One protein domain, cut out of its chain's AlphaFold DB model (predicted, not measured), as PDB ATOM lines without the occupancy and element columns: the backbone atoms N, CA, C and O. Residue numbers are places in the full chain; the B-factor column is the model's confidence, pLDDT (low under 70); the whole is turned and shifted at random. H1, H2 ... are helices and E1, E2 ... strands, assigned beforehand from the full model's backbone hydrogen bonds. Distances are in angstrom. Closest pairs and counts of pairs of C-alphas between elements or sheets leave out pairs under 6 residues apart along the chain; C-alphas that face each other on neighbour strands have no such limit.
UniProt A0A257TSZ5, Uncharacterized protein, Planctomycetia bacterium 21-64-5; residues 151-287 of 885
ATOM      1  N   ARG A 151      24.427  -7.428 -53.292       76.94
ATOM      2  CA  ARG A 151      25.111  -8.633 -52.796       76.94
ATOM      3  C   ARG A 151      24.152  -9.839 -52.867       76.94
ATOM      4  O   ARG A 151      23.065  -9.746 -52.294       76.94
ATOM      5  N   PRO A 152      24.504 -10.948 -53.538       85.50
ATOM      6  CA  PRO A 152      23.707 -12.168 -53.472       85.50
ATOM      7  C   PRO A 152      23.817 -12.822 -52.085       85.50
ATOM      8  O   PRO A 152      24.874 -12.789 -51.451       85.50
ATOM      9  N   LEU A 153      22.727 -13.443 -51.642       88.56
ATOM     10  CA  LEU A 153      22.664 -14.383 -50.524       88.56
ATOM     11  C   LEU A 153      22.534 -15.784 -51.125       88.56
ATOM     12  O   LEU A 153      21.500 -16.105 -51.715       88.56
ATOM     13  N   TYR A 154      23.586 -16.593 -51.038       92.75
ATOM     14  CA  TYR A 154      23.642 -17.872 -51.741       92.75
ATOM     15  C   TYR A 154      22.823 -18.946 -51.010       92.75
ATOM     16  O   TYR A 154      23.062 -19.225 -49.835       92.75
ATOM     17  N   ILE A 155      21.880 -19.574 -51.718       95.06
ATOM     18  CA  ILE A 155      21.050 -20.680 -51.214       95.06
ATOM     19  C   ILE A 155      21.359 -21.934 -52.032       95.06
ATOM     20  O   ILE A 155      20.816 -22.136 -53.118       95.06
ATOM     21  N   GLU A 156      22.238 -22.792 -51.527       95.38
ATOM     22  CA  GLU A 156      22.594 -24.046 -52.187       95.38
ATOM     23  C   GLU A 156      21.496 -25.096 -51.969       95.38
ATOM     24  O   GLU A 156      21.322 -25.608 -50.865       95.38
ATOM     25  N   CYS A 157      20.753 -25.429 -53.027       95.69
ATOM     26  CA  CYS A 157      19.759 -26.497 -53.008       95.69
ATOM     27  C   CYS A 157      20.449 -27.836 -53.291       95.69
ATOM     28  O   CYS A 157      20.919 -28.077 -54.408       95.69
ATOM     29  N   ARG A 158      20.482 -28.704 -52.278       93.44
ATOM     30  CA  ARG A 158      20.912 -30.107 -52.346       93.44
ATOM     31  C   ARG A 158      19.687 -31.019 -52.233       93.44
ATOM     32  O   ARG A 158      18.585 -30.542 -51.973       93.44
ATOM     33  N   LYS A 159      19.871 -32.326 -52.438       89.62
ATOM     34  CA  LYS A 159      18.804 -33.346 -52.423       89.62
ATOM     35  C   LYS A 159      17.821 -33.246 -51.244       89.62
ATOM     36  O   LYS A 159      16.629 -33.460 -51.430       89.62
ATOM     37  N   ASP A 160      18.346 -32.988 -50.052       88.69
ATOM     38  CA  ASP A 160      17.706 -33.142 -48.739       88.69
ATOM     39  C   ASP A 160      17.719 -31.857 -47.889       88.69
ATOM     40  O   ASP A 160      17.062 -31.783 -46.847       88.69
ATOM     41  N   ALA A 161      18.451 -30.831 -48.333       92.56
ATOM     42  CA  ALA A 161      18.626 -29.578 -47.614       92.56
ATOM     43  C   ALA A 161      18.802 -28.372 -48.550       92.56
ATOM     44  O   ALA A 161      19.406 -28.465 -49.620       92.56
ATOM     45  N   MET A 162      18.359 -27.205 -48.085       94.25
ATOM     46  CA  MET A 162      18.893 -25.913 -48.511       94.25
ATOM     47  C   MET A 162      19.990 -25.482 -47.536       94.25
ATOM     48  O   MET A 162      19.797 -25.529 -46.322       94.25
ATOM     49  N   VAL A 163      21.133 -25.044 -48.060       95.62
ATOM     50  CA  VAL A 163      22.252 -24.534 -47.259       95.62
ATOM     51  C   VAL A 163      22.483 -23.066 -47.598       95.62
ATOM     52  O   VAL A 163      22.744 -22.730 -48.752       95.62
ATOM     53  N   LEU A 164      22.399 -22.190 -46.599       94.38
ATOM     54  CA  LEU A 164      22.764 -20.781 -46.750       94.38
ATOM     55  C   LEU A 164      24.289 -20.659 -46.682       94.38
ATOM     56  O   LEU A 164      24.895 -21.126 -45.716       94.38
ATOM     57  N   GLN A 165      24.897 -20.080 -47.716       93.75
ATOM     58  CA  GLN A 165      26.347 -20.019 -47.912       93.75
ATOM     59  C   GLN A 165      26.835 -18.555 -47.952       93.75
ATOM     60  O   GLN A 165      26.178 -17.721 -48.582       93.75
ATOM     61  N   PRO A 166      28.007 -18.235 -47.364       92.44
ATOM     62  CA  PRO A 166      29.002 -19.147 -46.782       92.44
ATOM     63  C   PRO A 166      28.696 -19.640 -45.357       92.44
ATOM     64  O   PRO A 166      29.434 -20.471 -44.832       92.44
ATOM     65  N   GLU A 167      27.650 -19.139 -44.695       92.56
ATOM     66  CA  GLU A 167      27.432 -19.359 -43.258       92.56
ATOM     67  C   GLU A 167      27.237 -20.840 -42.881       92.56
ATOM     68  O   GLU A 167      27.450 -21.211 -41.724       92.56
ATOM     69  N   GLY A 168      26.883 -21.706 -43.833       93.12
ATOM     70  CA  GLY A 168      26.717 -23.146 -43.640       93.12
ATOM     71  C   GLY A 168      25.477 -23.494 -42.817       93.12
ATOM     72  O   GLY A 168      25.508 -24.441 -42.032       93.12
ATOM     73  N   ILE A 169      24.412 -22.697 -42.939       93.31
ATOM     74  CA  ILE A 169      23.176 -22.867 -42.164       93.31
ATOM     75  C   ILE A 169      22.249 -23.801 -42.933       93.31
ATOM     76  O   ILE A 169      21.840 -23.492 -44.052       93.31
ATOM     77  N   VAL A 170      21.958 -24.956 -42.338       95.19
ATOM     78  CA  VAL A 170      21.236 -26.060 -42.978       95.19
ATOM     79  C   VAL A 170      19.752 -26.006 -42.620       95.19
ATOM     80  O   VAL A 170      19.383 -26.016 -41.442       95.19
ATOM     81  N   LEU A 171      18.917 -25.981 -43.656       91.94
ATOM     82  CA  LEU A 171      17.460 -26.035 -43.599       91.94
ATOM     83  C   LEU A 171      16.991 -27.311 -44.306       91.94
ATOM     84  O   LEU A 171      17.214 -27.498 -45.503       91.94
ATOM     85  N   THR A 172      16.376 -28.199 -43.541       91.12
ATOM     86  CA  THR A 172      15.921 -29.536 -43.948       91.12
ATOM     87  C   THR A 172      14.462 -29.511 -44.398       91.12
ATOM     88  O   THR A 172      13.761 -28.537 -44.148       91.12
ATOM     89  N   GLU A 173      13.959 -30.588 -45.008       84.69
ATOM     90  CA  GLU A 173      12.531 -30.718 -45.356       84.69
ATOM     91  C   GLU A 173      11.592 -30.436 -44.159       84.69
ATOM     92  O   GLU A 173      10.573 -29.763 -44.316       84.69
ATOM     93  N   ASN A 174      11.992 -30.832 -42.941       83.62
ATOM     94  CA  ASN A 174      11.250 -30.568 -41.702       83.62
ATOM     95  C   ASN A 174      10.996 -29.071 -41.444       83.62
ATOM     96  O   ASN A 174       9.941 -28.715 -40.918       83.62
ATOM     97  N   ASP A 175      11.919 -28.193 -41.851       85.50
ATOM     98  CA  ASP A 175      11.812 -26.739 -41.679       85.50
ATOM     99  C   ASP A 175      10.699 -26.113 -42.556       85.50
ATOM    100  O   ASP A 175      10.336 -24.955 -42.362       85.50
ATOM    101  N   PHE A 176      10.087 -26.882 -43.468       83.44
ATOM    102  CA  PHE A 176       9.052 -26.426 -44.410       83.44
ATOM    103  C   PHE A 176       7.690 -27.136 -44.244       83.44
ATOM    104  O   PHE A 176       6.815 -27.011 -45.097       83.44
ATOM    105  N   THR A 177       7.496 -27.874 -43.146       66.44
ATOM    106  CA  THR A 177       6.338 -28.771 -42.904       66.44
ATOM    107  C   THR A 177       5.021 -28.103 -42.490       66.44
ATOM    108  O   THR A 177       4.004 -28.785 -42.375       66.44
ATOM    109  N   VAL A 178       5.014 -26.795 -42.233       62.69
ATOM    110  CA  VAL A 178       3.847 -26.039 -41.740       62.69
ATOM    111  C   VAL A 178       3.607 -24.854 -42.670       62.69
ATOM    112  O   VAL A 178       4.574 -24.308 -43.202       62.69
ATOM    113  N   ASP A 179       2.342 -24.453 -42.850       59.12
ATOM    114  CA  ASP A 179       1.942 -23.351 -43.733       59.12
ATOM    115  C   ASP A 179       2.883 -22.140 -43.614       59.12
ATOM    116  O   ASP A 179       3.094 -21.577 -42.535       59.12
ATOM    117  N   LEU A 180       3.476 -21.770 -44.754       62.34
ATOM    118  CA  LEU A 180       4.734 -21.020 -44.866       62.34
ATOM    119  C   LEU A 180       4.567 -19.502 -44.651       62.34
ATOM    120  O   LEU A 180       5.030 -18.683 -45.444       62.34
ATOM    121  N   GLY A 181       3.890 -19.128 -43.564       57.38
ATOM    122  CA  GLY A 181       3.674 -17.752 -43.126       57.38
ATOM    123  C   GLY A 181       4.953 -17.030 -42.663       57.38
ATOM    124  O   GLY A 181       6.073 -17.515 -42.846       57.38
ATOM    125  N   PRO A 182       4.832 -15.851 -42.020       57.81
ATOM    126  CA  PRO A 182       5.977 -14.990 -41.693       57.81
ATOM    127  C   PRO A 182       6.996 -15.599 -40.706       57.81
ATOM    128  O   PRO A 182       8.082 -15.035 -40.544       57.81
ATOM    129  N   SER A 183       6.650 -16.725 -40.071       63.12
ATOM    130  CA  SER A 183       7.475 -17.550 -39.177       63.12
ATOM    131  C   SER A 183       8.421 -18.530 -39.883       63.12
ATOM    132  O   SER A 183       9.213 -19.175 -39.204       63.12
ATOM    133  N   ASN A 184       8.344 -18.657 -41.210       81.06
ATOM    134  CA  ASN A 184       9.179 -19.549 -42.016       81.06
ATOM    135  C   ASN A 184      10.695 -19.368 -41.725       81.06
ATOM    136  O   ASN A 184      11.206 -18.259 -41.933       81.06
ATOM    137  N   PRO A 185      11.431 -20.425 -41.314       88.62
ATOM    138  CA  PRO A 185      12.853 -20.334 -40.961       88.62
ATOM    139  C   PRO A 185      13.758 -19.779 -42.073       88.62
ATOM    140  O   PRO A 185      14.668 -19.000 -41.783       88.62
ATOM    141  N   LEU A 186      13.487 -20.093 -43.349       89.81
ATOM    142  CA  LEU A 186      14.247 -19.545 -44.483       89.81
ATOM    143  C   LEU A 186      14.043 -18.029 -44.610       89.81
ATOM    144  O   LEU A 186      15.001 -17.275 -44.778       89.81
ATOM    145  N   VAL A 187      12.797 -17.565 -44.489       86.56
ATOM    146  CA  VAL A 187      12.466 -16.132 -44.562       86.56
ATOM    147  C   VAL A 187      13.010 -15.380 -43.344       86.56
ATOM    148  O   VAL A 187      13.457 -14.242 -43.488       86.56
ATOM    149  N   ALA A 188      13.026 -16.006 -42.165       86.19
ATOM    150  CA  ALA A 188      13.640 -15.447 -40.965       86.19
ATOM    151  C   ALA A 188      15.159 -15.254 -41.139       86.19
ATOM    152  O   ALA A 188      15.664 -14.156 -40.896       86.19
ATOM    153  N   ALA A 189      15.868 -16.266 -41.654       90.00
ATOM    154  CA  ALA A 189      17.300 -16.185 -41.945       90.00
ATOM    155  C   ALA A 189      17.635 -15.106 -42.990       90.00
ATOM    156  O   ALA A 189      18.528 -14.286 -42.775       90.00
ATOM    157  N   LEU A 190      16.893 -15.062 -44.103       89.25
ATOM    158  CA  LEU A 190      17.102 -14.072 -45.167       89.25
ATOM    159  C   LEU A 190      16.784 -12.639 -44.705       89.25
ATOM    160  O   LEU A 190      17.454 -11.696 -45.134       89.25
ATOM    161  N   ARG A 191      15.811 -12.465 -43.798       85.19
ATOM    162  CA  ARG A 191      15.536 -11.180 -43.134       85.19
ATOM    163  C   ARG A 191      16.710 -10.765 -42.242       85.19
ATOM    164  O   ARG A 191      17.241  -9.679 -42.435       85.19
ATOM    165  N   ALA A 192      17.185 -11.649 -41.361       86.56
ATOM    166  CA  ALA A 192      18.337 -11.373 -40.498       86.56
ATOM    167  C   ALA A 192      19.603 -11.006 -41.298       86.56
ATOM    168  O   ALA A 192      20.295 -10.046 -40.951       86.56
ATOM    169  N   ALA A 193      19.861 -11.703 -42.411       86.44
ATOM    170  CA  ALA A 193      20.974 -11.404 -43.311       86.44
ATOM    171  C   ALA A 193      20.847 -10.028 -43.981       86.44
ATOM    172  O   ALA A 193      21.796  -9.240 -43.995       86.44
ATOM    173  N   LYS A 194      19.652  -9.705 -44.489       82.44
ATOM    174  CA  LYS A 194      19.331  -8.388 -45.051       82.44
ATOM    175  C   LYS A 194      19.519  -7.275 -44.016       82.44
ATOM    176  O   LYS A 194      20.180  -6.285 -44.316       82.44
ATOM    177  N   ASP A 195      19.035  -7.469 -42.793       81.50
ATOM    178  CA  ASP A 195      19.138  -6.481 -41.718       81.50
ATOM    179  C   ASP A 195      20.580  -6.327 -41.200       81.50
ATOM    180  O   ASP A 195      20.979  -5.236 -40.791       81.50
ATOM    181  N   HIS A 196      21.393  -7.391 -41.208       83.25
ATOM    182  CA  HIS A 196      22.834  -7.317 -40.923       83.25
ATOM    183  C   HIS A 196      23.572  -6.499 -41.993       83.25
ATOM    184  O   HIS A 196      24.306  -5.566 -41.664       83.25
ATOM    185  N   HIS A 197      23.329  -6.781 -43.277       76.06
ATOM    186  CA  HIS A 197      23.967  -6.038 -44.361       76.06
ATOM    187  C   HIS A 197      23.522  -4.573 -44.427       76.06
ATOM    188  O   HIS A 197      24.386  -3.720 -44.593       76.06
ATOM    189  N   ILE A 198      22.240  -4.250 -44.213       75.12
ATOM    190  CA  ILE A 198      21.763  -2.853 -44.174       75.12
ATOM    191  C   ILE A 198      22.426  -2.073 -43.025       75.12
ATOM    192  O   ILE A 198      22.897  -0.955 -43.233       75.12
ATOM    193  N   ARG A 199      22.539  -2.667 -41.826       72.62
ATOM    194  CA  ARG A 199      23.246  -2.037 -40.693       72.62
ATOM    195  C   ARG A 199      24.724  -1.784 -40.997       72.62
ATOM    196  O   ARG A 199      25.224  -0.706 -40.689       72.62
ATOM    197  N   ASN A 200      25.399  -2.728 -41.651       67.94
ATOM    198  CA  ASN A 200      26.815  -2.585 -42.000       67.94
ATOM    199  C   ASN A 200      27.036  -1.655 -43.214       67.94
ATOM    200  O   ASN A 200      28.083  -1.018 -43.310       67.94
ATOM    201  N   GLN A 201      26.051  -1.511 -44.108       59.88
ATOM    202  CA  GLN A 201      26.081  -0.561 -45.231       59.88
ATOM    203  C   GLN A 201      26.084   0.899 -44.754       59.88
ATOM    204  O   GLN A 201      26.799   1.712 -45.334       59.88
ATOM    205  N   LEU A 202      25.396   1.235 -43.654       49.09
ATOM    206  CA  LEU A 202      25.462   2.584 -43.063       49.09
ATOM    207  C   LEU A 202      26.870   2.977 -42.565       49.09
ATOM    208  O   LEU A 202      27.136   4.163 -42.381       49.09
ATOM    209  N   ALA A 203      27.775   2.012 -42.361       48.97
ATOM    210  CA  ALA A 203      29.148   2.259 -41.917       48.97
ATOM    211  C   ALA A 203      30.165   2.421 -43.072       48.97
ATOM    212  O   ALA A 203      31.319   2.770 -42.818       48.97
ATOM    213  N   GLY A 204      29.772   2.173 -44.329       40.84
ATOM    214  CA  GLY A 204      30.676   2.149 -45.486       40.84
ATOM    215  C   GLY A 204      30.217   3.046 -46.638       40.84
ATOM    216  O   GLY A 204      29.064   3.010 -47.054       40.84
ATOM    217  N   LYS A 205      31.132   3.838 -47.211       45.41
ATOM    218  CA  LYS A 205      30.834   4.693 -48.375       45.41
ATOM    219  C   LYS A 205      30.661   3.861 -49.656       45.41
ATOM    220  O   LYS A 205      31.635   3.642 -50.373       45.41
ATOM    221  N   GLY A 206      29.434   3.453 -49.981       44.03
ATOM    222  CA  GLY A 206      29.117   2.887 -51.295       44.03
ATOM    223  C   GLY A 206      27.672   2.415 -51.450       44.03
ATOM    224  O   GLY A 206      27.092   1.849 -50.530       44.03
ATOM    225  N   GLU A 207      27.109   2.597 -52.648       50.34
ATOM    226  CA  GLU A 207      25.781   2.098 -53.039       50.34
ATOM    227  C   GLU A 207      25.794   0.578 -53.295       50.34
ATOM    228  O   GLU A 207      25.555   0.099 -54.406       50.34
ATOM    229  N   ALA A 208      26.089  -0.204 -52.257       56.44
ATOM    230  CA  ALA A 208      25.767  -1.623 -52.254       56.44
ATOM    231  C   ALA A 208      24.247  -1.754 -52.072       56.44
ATOM    232  O   ALA A 208      23.715  -1.459 -51.005       56.44
ATOM    233  N   GLY A 209      23.535  -2.165 -53.119       62.53
ATOM    234  CA  GLY A 209      22.081  -2.299 -53.063       62.53
ATOM    235  C   GLY A 209      21.639  -3.424 -52.120       62.53
ATOM    236  O   GLY A 209      22.403  -4.355 -51.846       62.53
ATOM    237  N   THR A 210      20.386  -3.355 -51.657       69.50
ATOM    238  CA  THR A 210      19.751  -4.362 -50.787       69.50
ATOM    239  C   THR A 210      20.060  -5.784 -51.267       69.50
ATOM    240  O   THR A 210      19.814  -6.072 -52.444       69.50
ATOM    241  N   PRO A 211      20.568  -6.685 -50.409       80.00
ATOM    242  CA  PRO A 211      20.916  -8.039 -50.828       80.00
ATOM    243  C   PRO A 211      19.691  -8.823 -51.321       80.00
ATOM    244  O   PRO A 211      18.556  -8.501 -50.958       80.00
ATOM    245  N   TYR A 212      19.917  -9.834 -52.162       84.25
ATOM    246  CA  TYR A 212      18.860 -10.641 -52.790       84.25
ATOM    247  C   TYR A 212      19.170 -12.146 -52.716       84.25
ATOM    248  O   TYR A 212      20.347 -12.509 -52.743       84.25
ATOM    249  N   PRO A 213      18.169 -13.041 -52.636       90.50
ATOM    250  CA  PRO A 213      18.395 -14.483 -52.629       90.50
ATOM    251  C   PRO A 213      18.851 -14.972 -54.008       90.50
ATOM    252  O   PRO A 213      18.244 -14.624 -55.023       90.50
ATOM    253  N   LEU A 214      19.886 -15.809 -54.047       91.88
ATOM    254  CA  LEU A 214      20.382 -16.462 -55.258       91.88
ATOM    255  C   LEU A 214      20.458 -17.975 -55.030       91.88
ATOM    256  O   LEU A 214      21.339 -18.465 -54.323       91.88
ATOM    257  N   PHE A 215      19.528 -18.720 -55.628       94.06
ATOM    258  CA  PHE A 215      19.495 -20.178 -55.516       94.06
ATOM    259  C   PHE A 215      20.552 -20.830 -56.411       94.06
ATOM    260  O   PHE A 215      20.536 -20.652 -57.625       94.06
ATOM    261  N   ILE A 216      21.427 -21.642 -55.825       94.56
ATOM    262  CA  ILE A 216      22.382 -22.496 -56.536       94.56
ATOM    263  C   ILE A 216      21.766 -23.894 -56.579       94.56
ATOM    264  O   ILE A 216      21.729 -24.587 -55.560       94.56
ATOM    265  N   VAL A 217      21.225 -24.298 -57.729       95.31
ATOM    266  CA  VAL A 217      20.403 -25.513 -57.837       95.31
ATOM    267  C   VAL A 217      21.228 -26.665 -58.401       95.31
ATOM    268  O   VAL A 217      21.550 -26.680 -59.592       95.31
ATOM    269  N   ARG A 218      21.556 -27.649 -57.552       92.38
ATOM    270  CA  ARG A 218      22.127 -28.928 -58.005       92.38
ATOM    271  C   ARG A 218      21.035 -29.820 -58.625       92.38
ATOM    272  O   ARG A 218      19.861 -29.660 -58.284       92.38
ATOM    273  N   PRO A 219      21.383 -30.778 -59.507       92.31
ATOM    274  CA  PRO A 219      20.399 -31.617 -60.194       92.31
ATOM    275  C   PRO A 219      19.566 -32.499 -59.252       92.31
ATOM    276  O   PRO A 219      18.401 -32.764 -59.540       92.31
ATOM    277  N   ASP A 220      20.137 -32.931 -58.123       92.06
ATOM    278  CA  ASP A 220      19.417 -33.648 -57.065       92.06
ATOM    279  C   ASP A 220      18.529 -32.728 -56.203       92.06
ATOM    280  O   ASP A 220      17.428 -33.116 -55.815       92.06
ATOM    281  N   GLY A 221      18.972 -31.495 -55.953       91.62
ATOM    282  CA  GLY A 221      18.287 -30.484 -55.146       91.62
ATOM    283  C   GLY A 221      17.147 -29.736 -55.833       91.62
ATOM    284  O   GLY A 221      16.610 -28.788 -55.260       91.62
ATOM    285  N   ILE A 222      16.730 -30.156 -57.031       92.06
ATOM    286  CA  ILE A 222      15.626 -29.525 -57.769       92.06
ATOM    287  C   ILE A 222      14.308 -29.502 -56.972       92.06
ATOM    288  O   ILE A 222      13.546 -28.544 -57.083       92.06
ATOM    289  N   MET A 223      14.056 -30.503 -56.119       87.94
ATOM    290  CA  MET A 223      12.890 -30.515 -55.222       87.94
ATOM    291  C   MET A 223      12.996 -29.437 -54.138       87.94
ATOM    292  O   MET A 223      12.049 -28.677 -53.939       87.94
ATOM    293  N   MET A 224      14.166 -29.303 -53.502       89.62
ATOM    294  CA  MET A 224      14.405 -28.261 -52.500       89.62
ATOM    295  C   MET A 224      14.342 -26.851 -53.101       89.62
ATOM    296  O   MET A 224      13.890 -25.935 -52.421       89.62
ATOM    297  N   TRP A 225      14.665 -26.664 -54.386       92.75
ATOM    298  CA  TRP A 225      14.416 -25.387 -55.070       92.75
ATOM    299  C   TRP A 225      12.921 -25.031 -55.157       92.75
ATOM    300  O   TRP A 225      12.554 -23.887 -54.885       92.75
ATOM    301  N   TYR A 226      12.038 -25.987 -55.479       90.25
ATOM    302  CA  TYR A 226      10.588 -25.735 -55.474       90.25
ATOM    303  C   TYR A 226      10.077 -25.376 -54.071       90.25
ATOM    304  O   TYR A 226       9.327 -24.408 -53.927       90.25
ATOM    305  N   VAL A 227      10.531 -26.100 -53.041       88.69
ATOM    306  CA  VAL A 227      10.204 -25.815 -51.632       88.69
ATOM    307  C   VAL A 227      10.704 -24.423 -51.227       88.69
ATOM    308  O   VAL A 227       9.929 -23.620 -50.712       88.69
ATOM    309  N   GLY A 228      11.957 -24.085 -51.546       89.19
ATOM    310  CA  GLY A 228      12.555 -22.771 -51.296       89.19
ATOM    311  C   GLY A 228      11.813 -21.628 -51.989       89.19
ATOM    312  O   GLY A 228      11.610 -20.566 -51.399       89.19
ATOM    313  N   ARG A 229      11.334 -21.854 -53.215       87.12
ATOM    314  CA  ARG A 229      10.543 -20.879 -53.974       87.12
ATOM    315  C   ARG A 229       9.152 -20.649 -53.379       87.12
ATOM    316  O   ARG A 229       8.698 -19.508 -53.360       87.12
ATOM    317  N   MET A 230       8.488 -21.695 -52.880       83.62
ATOM    318  CA  MET A 230       7.240 -21.550 -52.117       83.62
ATOM    319  C   MET A 230       7.494 -20.827 -50.790       83.62
ATOM    320  O   MET A 230       6.760 -19.907 -50.434       83.62
ATOM    321  N   ALA A 231       8.578 -21.185 -50.101       85.38
ATOM    322  CA  ALA A 231       8.994 -20.578 -48.846       85.38
ATOM    323  C   ALA A 231       9.232 -19.061 -48.957       85.38
ATOM    324  O   ALA A 231       8.805 -18.322 -48.070       85.38
ATOM    325  N   ILE A 232       9.852 -18.580 -50.040       84.12
ATOM    326  CA  ILE A 232      10.089 -17.143 -50.259       84.12
ATOM    327  C   ILE A 232       9.030 -16.450 -51.132       84.12
ATOM    328  O   ILE A 232       9.299 -15.365 -51.637       84.12
ATOM    329  N   ALA A 233       7.827 -17.010 -51.316       79.69
ATOM    330  CA  ALA A 233       6.821 -16.457 -52.240       79.69
ATOM    331  C   ALA A 233       6.486 -14.964 -52.000       79.69
ATOM    332  O   ALA A 233       6.201 -14.227 -52.944       79.69
ATOM    333  N   SER A 234       6.601 -14.489 -50.755       71.12
ATOM    334  CA  SER A 234       6.442 -13.080 -50.359       71.12
ATOM    335  C   SER A 234       7.529 -12.121 -50.877       71.12
ATOM    336  O   SER A 234       7.345 -10.908 -50.810       71.12
ATOM    337  N   TRP A 235       8.639 -12.632 -51.419       71.69
ATOM    338  CA  TRP A 235       9.687 -11.851 -52.096       71.69
ATOM    339  C   TRP A 235       9.361 -11.604 -53.583       71.69
ATOM    340  O   TRP A 235      10.073 -10.861 -54.259       71.69
ATOM    341  N   GLY A 236       8.282 -12.199 -54.112       72.62
ATOM    342  CA  GLY A 236       7.819 -11.981 -55.482       72.62
ATOM    343  C   GLY A 236       8.862 -12.392 -56.522       72.62
ATOM    344  O   GLY A 236       9.228 -13.561 -56.614       72.62
ATOM    345  N   SER A 237       9.330 -11.429 -57.320       66.62
ATOM    346  CA  SER A 237      10.382 -11.617 -58.328       66.62
ATOM    347  C   SER A 237      11.784 -11.209 -57.852       66.62
ATOM    348  O   SER A 237      12.705 -11.195 -58.665       66.62
ATOM    349  N   ASP A 238      11.972 -10.838 -56.580       77.50
ATOM    350  CA  ASP A 238      13.240 -10.287 -56.072       77.50
ATOM    351  C   ASP A 238      14.262 -11.374 -55.680       77.50
ATOM    352  O   ASP A 238      14.831 -11.345 -54.589       77.50
ATOM    353  N   PHE A 239      14.470 -12.362 -56.556       86.88
ATOM    354  CA  PHE A 239      15.433 -13.454 -56.381       86.88
ATOM    355  C   PHE A 239      16.021 -13.924 -57.724       86.88
ATOM    356  O   PHE A 239      15.399 -13.781 -58.775       86.88
ATOM    357  N   GLY A 240      17.211 -14.526 -57.681       87.00
ATOM    358  CA  GLY A 240      17.854 -15.189 -58.819       87.00
ATOM    359  C   GLY A 240      17.985 -16.702 -58.622       87.00
ATOM    360  O   GLY A 240      17.825 -17.217 -57.513       87.00
ATOM    361  N   TYR A 241      18.317 -17.424 -59.690       91.50
ATOM    362  CA  TYR A 241      18.722 -18.830 -59.623       91.50
ATOM    363  C   TYR A 241      19.795 -19.137 -60.675       91.50
ATOM    364  O   TYR A 241      19.815 -18.514 -61.733       91.50
ATOM    365  N   GLU A 242      20.645 -20.119 -60.387       90.25
ATOM    366  CA  GLU A 242      21.674 -20.650 -61.283       90.25
ATOM    367  C   GLU A 242      21.618 -22.188 -61.276       90.25
ATOM    368  O   GLU A 242      21.395 -22.802 -60.224       90.25
ATOM    369  N   LEU A 243      21.788 -22.816 -62.444       91.25
ATOM    370  CA  LEU A 243      21.699 -24.272 -62.610       91.25
ATOM    371  C   LEU A 243      23.104 -24.863 -62.732       91.25
ATOM    372  O   LEU A 243      23.819 -24.590 -63.695       91.25
ATOM    373  N   VAL A 244      23.496 -25.701 -61.772       88.88
ATOM    374  CA  VAL A 244      24.899 -26.112 -61.624       88.88
ATOM    375  C   VAL A 244      25.097 -27.621 -61.705       88.88
ATOM    376  O   VAL A 244      24.189 -28.408 -61.449       88.88
ATOM    377  N   GLY A 245      26.310 -28.050 -62.056       83.25
ATOM    378  CA  GLY A 245      26.662 -29.469 -62.084       83.25
ATOM    379  C   GLY A 245      26.695 -30.093 -60.686       83.25
ATOM    380  O   GLY A 245      27.193 -29.493 -59.733       83.25
ATOM    381  N   GLN A 246      26.223 -31.340 -60.565       85.94
ATOM    382  CA  GLN A 246      26.135 -32.076 -59.293       85.94
ATOM    383  C   GLN A 246      27.436 -32.026 -58.474       85.94
ATOM    384  O   GLN A 246      27.387 -31.791 -57.270       85.94
ATOM    385  N   GLY A 247      28.584 -32.221 -59.129       81.06
ATOM    386  CA  GLY A 247      29.910 -32.247 -58.502       81.06
ATOM    387  C   GLY A 247      30.652 -30.907 -58.451       81.06
ATOM    388  O   GLY A 247      31.814 -30.905 -58.064       81.06
ATOM    389  N   TRP A 248      30.045 -29.780 -58.850       85.06
ATOM    390  CA  TRP A 248      30.753 -28.493 -58.861       85.06
ATOM    391  C   TRP A 248      31.099 -28.044 -57.436       85.06
ATOM    392  O   TRP A 248      30.216 -27.918 -56.577       85.06
ATOM    393  N   ALA A 249      32.390 -27.809 -57.198       81.25
ATOM    394  CA  ALA A 249      32.894 -27.151 -56.002       81.25
ATOM    395  C   ALA A 249      32.731 -25.634 -56.158       81.25
ATOM    396  O   ALA A 249      33.016 -25.095 -57.228       81.25
ATOM    397  N   PHE A 250      32.297 -24.953 -55.099       82.06
ATOM    398  CA  PHE A 250      32.140 -23.499 -55.091       82.06
ATOM    399  C   PHE A 250      33.079 -22.855 -54.090       82.06
ATOM    400  O   PHE A 250      33.230 -23.346 -52.971       82.06
ATOM    401  N   GLU A 251      33.664 -21.734 -54.493       83.25
ATOM    402  CA  GLU A 251      34.369 -20.836 -53.590       83.25
ATOM    403  C   GLU A 251      33.430 -19.690 -53.211       83.25
ATOM    404  O   GLU A 251      32.953 -18.937 -54.065       83.25
ATOM    405  N   PHE A 252      33.116 -19.601 -51.921       84.75
ATOM    406  CA  PHE A 252      32.264 -18.563 -51.352       84.75
ATOM    407  C   PHE A 252      33.118 -17.520 -50.610       84.75
ATOM    408  O   PHE A 252      34.237 -17.832 -50.199       84.75
ATOM    409  N   PRO A 253      32.602 -16.295 -50.386       83.69
ATOM    410  CA  PRO A 253      33.239 -15.322 -49.499       83.69
ATOM    411  C   PRO A 253      33.526 -15.904 -48.099       83.69
ATOM    412  O   PRO A 253      32.850 -16.845 -47.681       83.69
ATOM    413  N   PRO A 254      34.481 -15.346 -47.334       83.56
ATOM    414  CA  PRO A 254      34.725 -15.786 -45.962       83.56
ATOM    415  C   PRO A 254      33.481 -15.599 -45.079       83.56
ATOM    416  O   PRO A 254      32.749 -14.617 -45.212       83.56
ATOM    417  N   VAL A 255      33.262 -16.538 -44.154       88.31
ATOM    418  CA  VAL A 255      32.128 -16.525 -43.214       88.31
ATOM    419  C   VAL A 255      32.185 -15.289 -42.315       88.31
ATOM    420  O   VAL A 255      33.162 -15.097 -41.593       88.31
ATOM    421  N   GLU A 256      31.109 -14.502 -42.278       87.38
ATOM    422  CA  GLU A 256      30.936 -13.412 -41.311       87.38
ATOM    423  C   GLU A 256      30.366 -13.984 -39.987       87.38
ATOM    424  O   GLU A 256      29.208 -14.412 -39.958       87.38
ATOM    425  N   PRO A 257      31.110 -14.010 -38.856       89.25
ATOM    426  CA  PRO A 257      30.652 -14.723 -37.654       89.25
ATOM    427  C   PRO A 257      29.383 -14.131 -37.022       89.25
ATOM    428  O   PRO A 257      28.515 -14.871 -36.564       89.25
ATOM    429  N   MET A 258      29.245 -12.799 -37.045       84.94
ATOM    430  CA  MET A 258      28.055 -12.099 -36.542       84.94
ATOM    431  C   MET A 258      26.822 -12.334 -37.424       84.94
ATOM    432  O   MET A 258      25.719 -12.512 -36.904       84.94
ATOM    433  N   LEU A 259      27.018 -12.409 -38.745       86.56
ATOM    434  CA  LEU A 259      25.976 -12.766 -39.706       86.56
ATOM    435  C   LEU A 259      25.461 -14.177 -39.408       86.56
ATOM    436  O   LEU A 259      24.278 -14.342 -39.107       86.56
ATOM    437  N   LYS A 260      26.375 -15.157 -39.354       90.12
ATOM    438  CA  LYS A 260      26.085 -16.558 -39.012       90.12
ATOM    439  C   LYS A 260      25.326 -16.700 -37.690       90.12
ATOM    440  O   LYS A 260      24.338 -17.429 -37.638       90.12
ATOM    441  N   LEU A 261      25.752 -15.997 -36.636       88.62
ATOM    442  CA  LEU A 261      25.069 -16.011 -35.339       88.62
ATOM    443  C   LEU A 261      23.633 -15.468 -35.449       88.62
ATOM    444  O   LEU A 261      22.698 -16.130 -35.001       88.62
ATOM    445  N   SER A 262      23.450 -14.307 -36.087       83.69
ATOM    446  CA  SER A 262      22.130 -13.671 -36.221       83.69
ATOM    447  C   SER A 262      21.150 -14.481 -37.081       83.69
ATOM    448  O   SER A 262      19.967 -14.571 -36.755       83.69
ATOM    449  N   MET A 263      21.640 -15.127 -38.142       89.12
ATOM    450  CA  MET A 263      20.837 -16.000 -38.996       89.12
ATOM    451  C   MET A 263      20.476 -17.311 -38.290       89.12
ATOM    452  O   MET A 263      19.326 -17.733 -38.375       89.12
ATOM    453  N   ASN A 264      21.407 -17.928 -37.548       89.56
ATOM    454  CA  ASN A 264      21.118 -19.124 -36.747       89.56
ATOM    455  C   ASN A 264      20.048 -18.846 -35.683       89.56
ATOM    456  O   ASN A 264      19.110 -19.628 -35.550       89.56
ATOM    457  N   GLN A 265      20.146 -17.718 -34.970       86.75
ATOM    458  CA  GLN A 265      19.119 -17.311 -34.009       86.75
ATOM    459  C   GLN A 265      17.751 -17.144 -34.696       86.75
ATOM    460  O   GLN A 265      16.755 -17.671 -34.208       86.75
ATOM    461  N   ALA A 266      17.701 -16.475 -35.852       87.31
ATOM    462  CA  ALA A 266      16.455 -16.269 -36.590       87.31
ATOM    463  C   ALA A 266      15.831 -17.577 -37.123       87.31
ATOM    464  O   ALA A 266      14.606 -17.706 -37.128       87.31
ATOM    465  N   VAL A 267      16.647 -18.558 -37.533       90.12
ATOM    466  CA  VAL A 267      16.180 -19.914 -37.885       90.12
ATOM    467  C   VAL A 267      15.561 -20.604 -36.674       90.12
ATOM    468  O   VAL A 267      14.464 -21.149 -36.785       90.12
ATOM    469  N   GLU A 268      16.222 -20.559 -35.518       87.88
ATOM    470  CA  GLU A 268      15.769 -21.283 -34.328       87.88
ATOM    471  C   GLU A 268      14.522 -20.639 -33.693       87.88
ATOM    472  O   GLU A 268      13.575 -21.336 -33.331       87.88
ATOM    473  N   GLU A 269      14.425 -19.305 -33.686       82.12
ATOM    474  CA  GLU A 269      13.175 -18.595 -33.369       82.12
ATOM    475  C   GLU A 269      12.042 -18.912 -34.365       82.12
ATOM    476  O   GLU A 269      10.863 -18.913 -33.992       82.12
ATOM    477  N   GLY A 270      12.380 -19.180 -35.631       83.94
ATOM    478  CA  GLY A 270      11.455 -19.698 -36.640       83.94
ATOM    479  C   GLY A 270      10.941 -21.089 -36.267       83.94
ATOM    480  O   GLY A 270       9.731 -21.280 -36.146       83.94
ATOM    481  N   ARG A 271      11.853 -22.028 -35.986       87.12
ATOM    482  CA  ARG A 271      11.558 -23.414 -35.577       87.12
ATOM    483  C   ARG A 271      10.696 -23.494 -34.324       87.12
ATOM    484  O   ARG A 271       9.670 -24.168 -34.345       87.12
ATOM    485  N   ILE A 272      11.057 -22.774 -33.262       83.06
ATOM    486  CA  ILE A 272      10.288 -22.741 -32.007       83.06
ATOM    487  C   ILE A 272       8.864 -22.228 -32.273       83.06
ATOM    488  O   ILE A 272       7.885 -22.817 -31.812       83.06
ATOM    489  N   ARG A 273       8.720 -21.169 -33.082       74.88
ATOM    490  CA  ARG A 273       7.412 -20.611 -33.457       74.88
ATOM    491  C   ARG A 273       6.606 -21.558 -34.358       74.88
ATOM    492  O   ARG A 273       5.392 -21.645 -34.207       74.88
ATOM    493  N   GLN A 274       7.263 -22.301 -35.246       75.44
ATOM    494  CA  GLN A 274       6.658 -23.317 -36.112       75.44
ATOM    495  C   GLN A 274       6.174 -24.542 -35.318       75.44
ATOM    496  O   GLN A 274       5.049 -24.991 -35.526       75.44
ATOM    497  N   GLN A 275       6.964 -25.027 -34.356       77.94
ATOM    498  CA  GLN A 275       6.574 -26.093 -33.422       77.94
ATOM    499  C   GLN A 275       5.407 -25.660 -32.520       77.94
ATOM    500  O   GLN A 275       4.478 -26.438 -32.286       77.94
ATOM    501  N   TYR A 276       5.405 -24.403 -32.062       78.19
ATOM    502  CA  TYR A 276       4.284 -23.836 -31.311       78.19
ATOM    503  C   TYR A 276       3.001 -23.779 -32.155       78.19
ATOM    504  O   TYR A 276       1.949 -24.209 -31.695       78.19
ATOM    505  N   LEU A 277       3.075 -23.337 -33.416       70.44
ATOM    506  CA  LEU A 277       1.918 -23.331 -34.320       70.44
ATOM    507  C   LEU A 277       1.416 -24.752 -34.639       70.44
ATOM    508  O   LEU A 277       0.211 -24.993 -34.599       70.44
ATOM    509  N   ALA A 278       2.319 -25.707 -34.881       70.44
ATOM    510  CA  ALA A 278       1.965 -27.102 -35.152       70.44
ATOM    511  C   ALA A 278       1.292 -27.805 -33.956       70.44
ATOM    512  O   ALA A 278       0.432 -28.662 -34.159       70.44
ATOM    513  N   SER A 279       1.658 -27.438 -32.722       74.19
ATOM    514  CA  SER A 279       1.059 -27.979 -31.491       74.19
ATOM    515  C   SER A 279      -0.198 -27.223 -31.038       74.19
ATOM    516  O   SER A 279      -1.116 -27.850 -30.511       74.19
ATOM    517  N   ALA A 280      -0.297 -25.915 -31.295       75.94
ATOM    518  CA  ALA A 280      -1.500 -25.120 -31.035       75.94
ATOM    519  C   ALA A 280      -2.628 -25.375 -32.057       75.94
ATOM    520  O   ALA A 280      -3.803 -25.236 -31.721       75.94
ATOM    521  N   ALA A 281      -2.288 -25.758 -33.294       64.38
ATOM    522  CA  ALA A 281      -3.249 -26.030 -34.363       64.38
ATOM    523  C   ALA A 281      -2.906 -27.309 -35.166       64.38
ATOM    524  O   ALA A 281      -2.663 -27.235 -36.373       64.38
ATOM    525  N   PRO A 282      -2.962 -28.510 -34.554       60.75
ATOM    526  CA  PRO A 282      -2.655 -29.776 -35.235       60.75
ATOM    527  C   PRO A 282      -3.630 -30.121 -36.378       60.75
ATOM    528  O   PRO A 282      -3.335 -30.969 -37.218       60.75
ATOM    529  N   ALA A 283      -4.782 -29.445 -36.447       56.25
ATOM    530  CA  ALA A 283      -5.670 -29.506 -37.602       56.25
ATOM    531  C   ALA A 283      -5.060 -28.828 -38.845       56.25
ATOM    532  O   ALA A 283      -5.245 -29.335 -39.944       56.25
ATOM    533  N   LEU A 284      -4.302 -27.732 -38.690       52.19
ATOM    534  CA  LEU A 284      -3.642 -27.044 -39.808       52.19
ATOM    535  C   LEU A 284      -2.417 -27.822 -40.307       52.19
ATOM    536  O   LEU A 284      -2.224 -27.922 -41.514       52.19
ATOM    537  N   SER A 285      -1.656 -28.480 -39.421       46.34
ATOM    538  CA  SER A 285      -0.536 -29.342 -39.849       46.34
ATOM    539  C   SER A 285      -0.975 -30.548 -40.697       46.34
ATOM    540  O   SER A 285      -0.167 -31.086 -41.447       46.34
ATOM    541  N   HIS A 286      -2.257 -30.932 -40.642       43.81
ATOM    542  CA  HIS A 286      -2.850 -31.975 -41.488       43.81
ATOM    543  C   HIS A 286      -3.748 -31.428 -42.617       43.81
ATOM    544  O   HIS A 286      -4.089 -32.173 -43.533       43.81
ATOM    545  N   ALA A 287      -4.121 -30.143 -42.591       40.75
ATOM    546  CA  ALA A 287      -5.024 -29.503 -43.558       40.75
ATOM    547  C   ALA A 287      -4.318 -28.489 -44.483       40.75
ATOM    548  O   ALA A 287      -4.929 -27.513 -44.916       40.75
TER     549      ALA A 287
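Overview. This is residues 151 to 287 of the 885 residues of an uncharacterized protein of Planctomycetia bacterium 21-64-5 (UniProt A0A257TSZ5). A strongly twisted wall of five strands has H2 and H3 over one face, and the long helix H4 packs side by side with H2 near the edge strand E3. H4 runs on past the sheet to the little helix H5, and the loop of residues 202 to 207 sticks out. The printed part has 137 residues with five named helices and five named strands, in the order E1 E2 E3 H1 H2 E4 H3 E5 H4 H5; the class is mixed, helices and strands. The mixed sheet has the order E3, E2, E1, E4, E5. The whole is compact, with a radius of gyration of the C-alphas of 15.3 A and spans of 51 by 35 by 27 A.

Arrangement. E1, residues 151 to 157, E2, residues 161 to 165, and E3, residues 169 to 172, form a meander, each strand the antiparallel neighbour of the one before, with N 163 and O 156 at 2.9 A and N 171 and O 162 at 2.8 A. H1, residues 173 to 176, only grazes the sheet. H2, residues 185 to 201, has a height over the sheet of 6.2 A and runs along the strands, at 12 degrees to E1 on the local plane. E4, residues 209 to 217, is parallel to E1, with N 155 and O 214 at 2.9 A. E3, H1, H2 and E4 form a split strand-helix-strand unit, with E2 and E1 between its strands and a right-handed crossover. H3, residues 222 to 231, is on the same face as H2, at a height of 7.9 A; its closest C-alpha pair with E1 is Cys 157 and Met 224, 5.7 A. E5, residues 240 to 243, is parallel to E4, with N 242 and O 215 at 2.8 A; E4, H3 and E5 form a right-handed strand-helix-strand unit. H4, residues 257 to 280, touches H2 at a shallow tilt of 31 degrees, opposite ways; the closest C-alphas are those of Pro 185 and Val 267, 4.6 A. The architecture is two layers, helices H2, H3 and H4 on one face of the sheet. H5, residues 282 to 286, is close to H4 but not clearly touching, the C-alphas of Ala 278 and Ser 285 being 5.8 A apart. Every O i to N i+4 pair is within hydrogen-bond range in H2, H3 and H4; H5 has 0 of 1, and 1 of 2 for O i to N i+3, and H1 is too short for an O i to N i+4 pair.

Along the chain. E1 begins at C-alpha 151 (25.111, -8.633, -52.796) and measures 18.6 A; E4 measures 23.8 A and H2 24.2 A. H4 measures 34.4 A from C-alpha 257 (30.652, -14.723, -37.654) to C-alpha 280 (-1.500, -25.120, -31.035).

Size, cuts and confidence. The C-alphas of Lys 205 and Ala 283, the two farthest apart, are 51.2 A apart. The printed part has no cut, and the link from E5 to H4, residues 244 to 256, is long. The pLDDT is under 70 in residues 177 to 183, 200 to 210, 237 and 281 to 287.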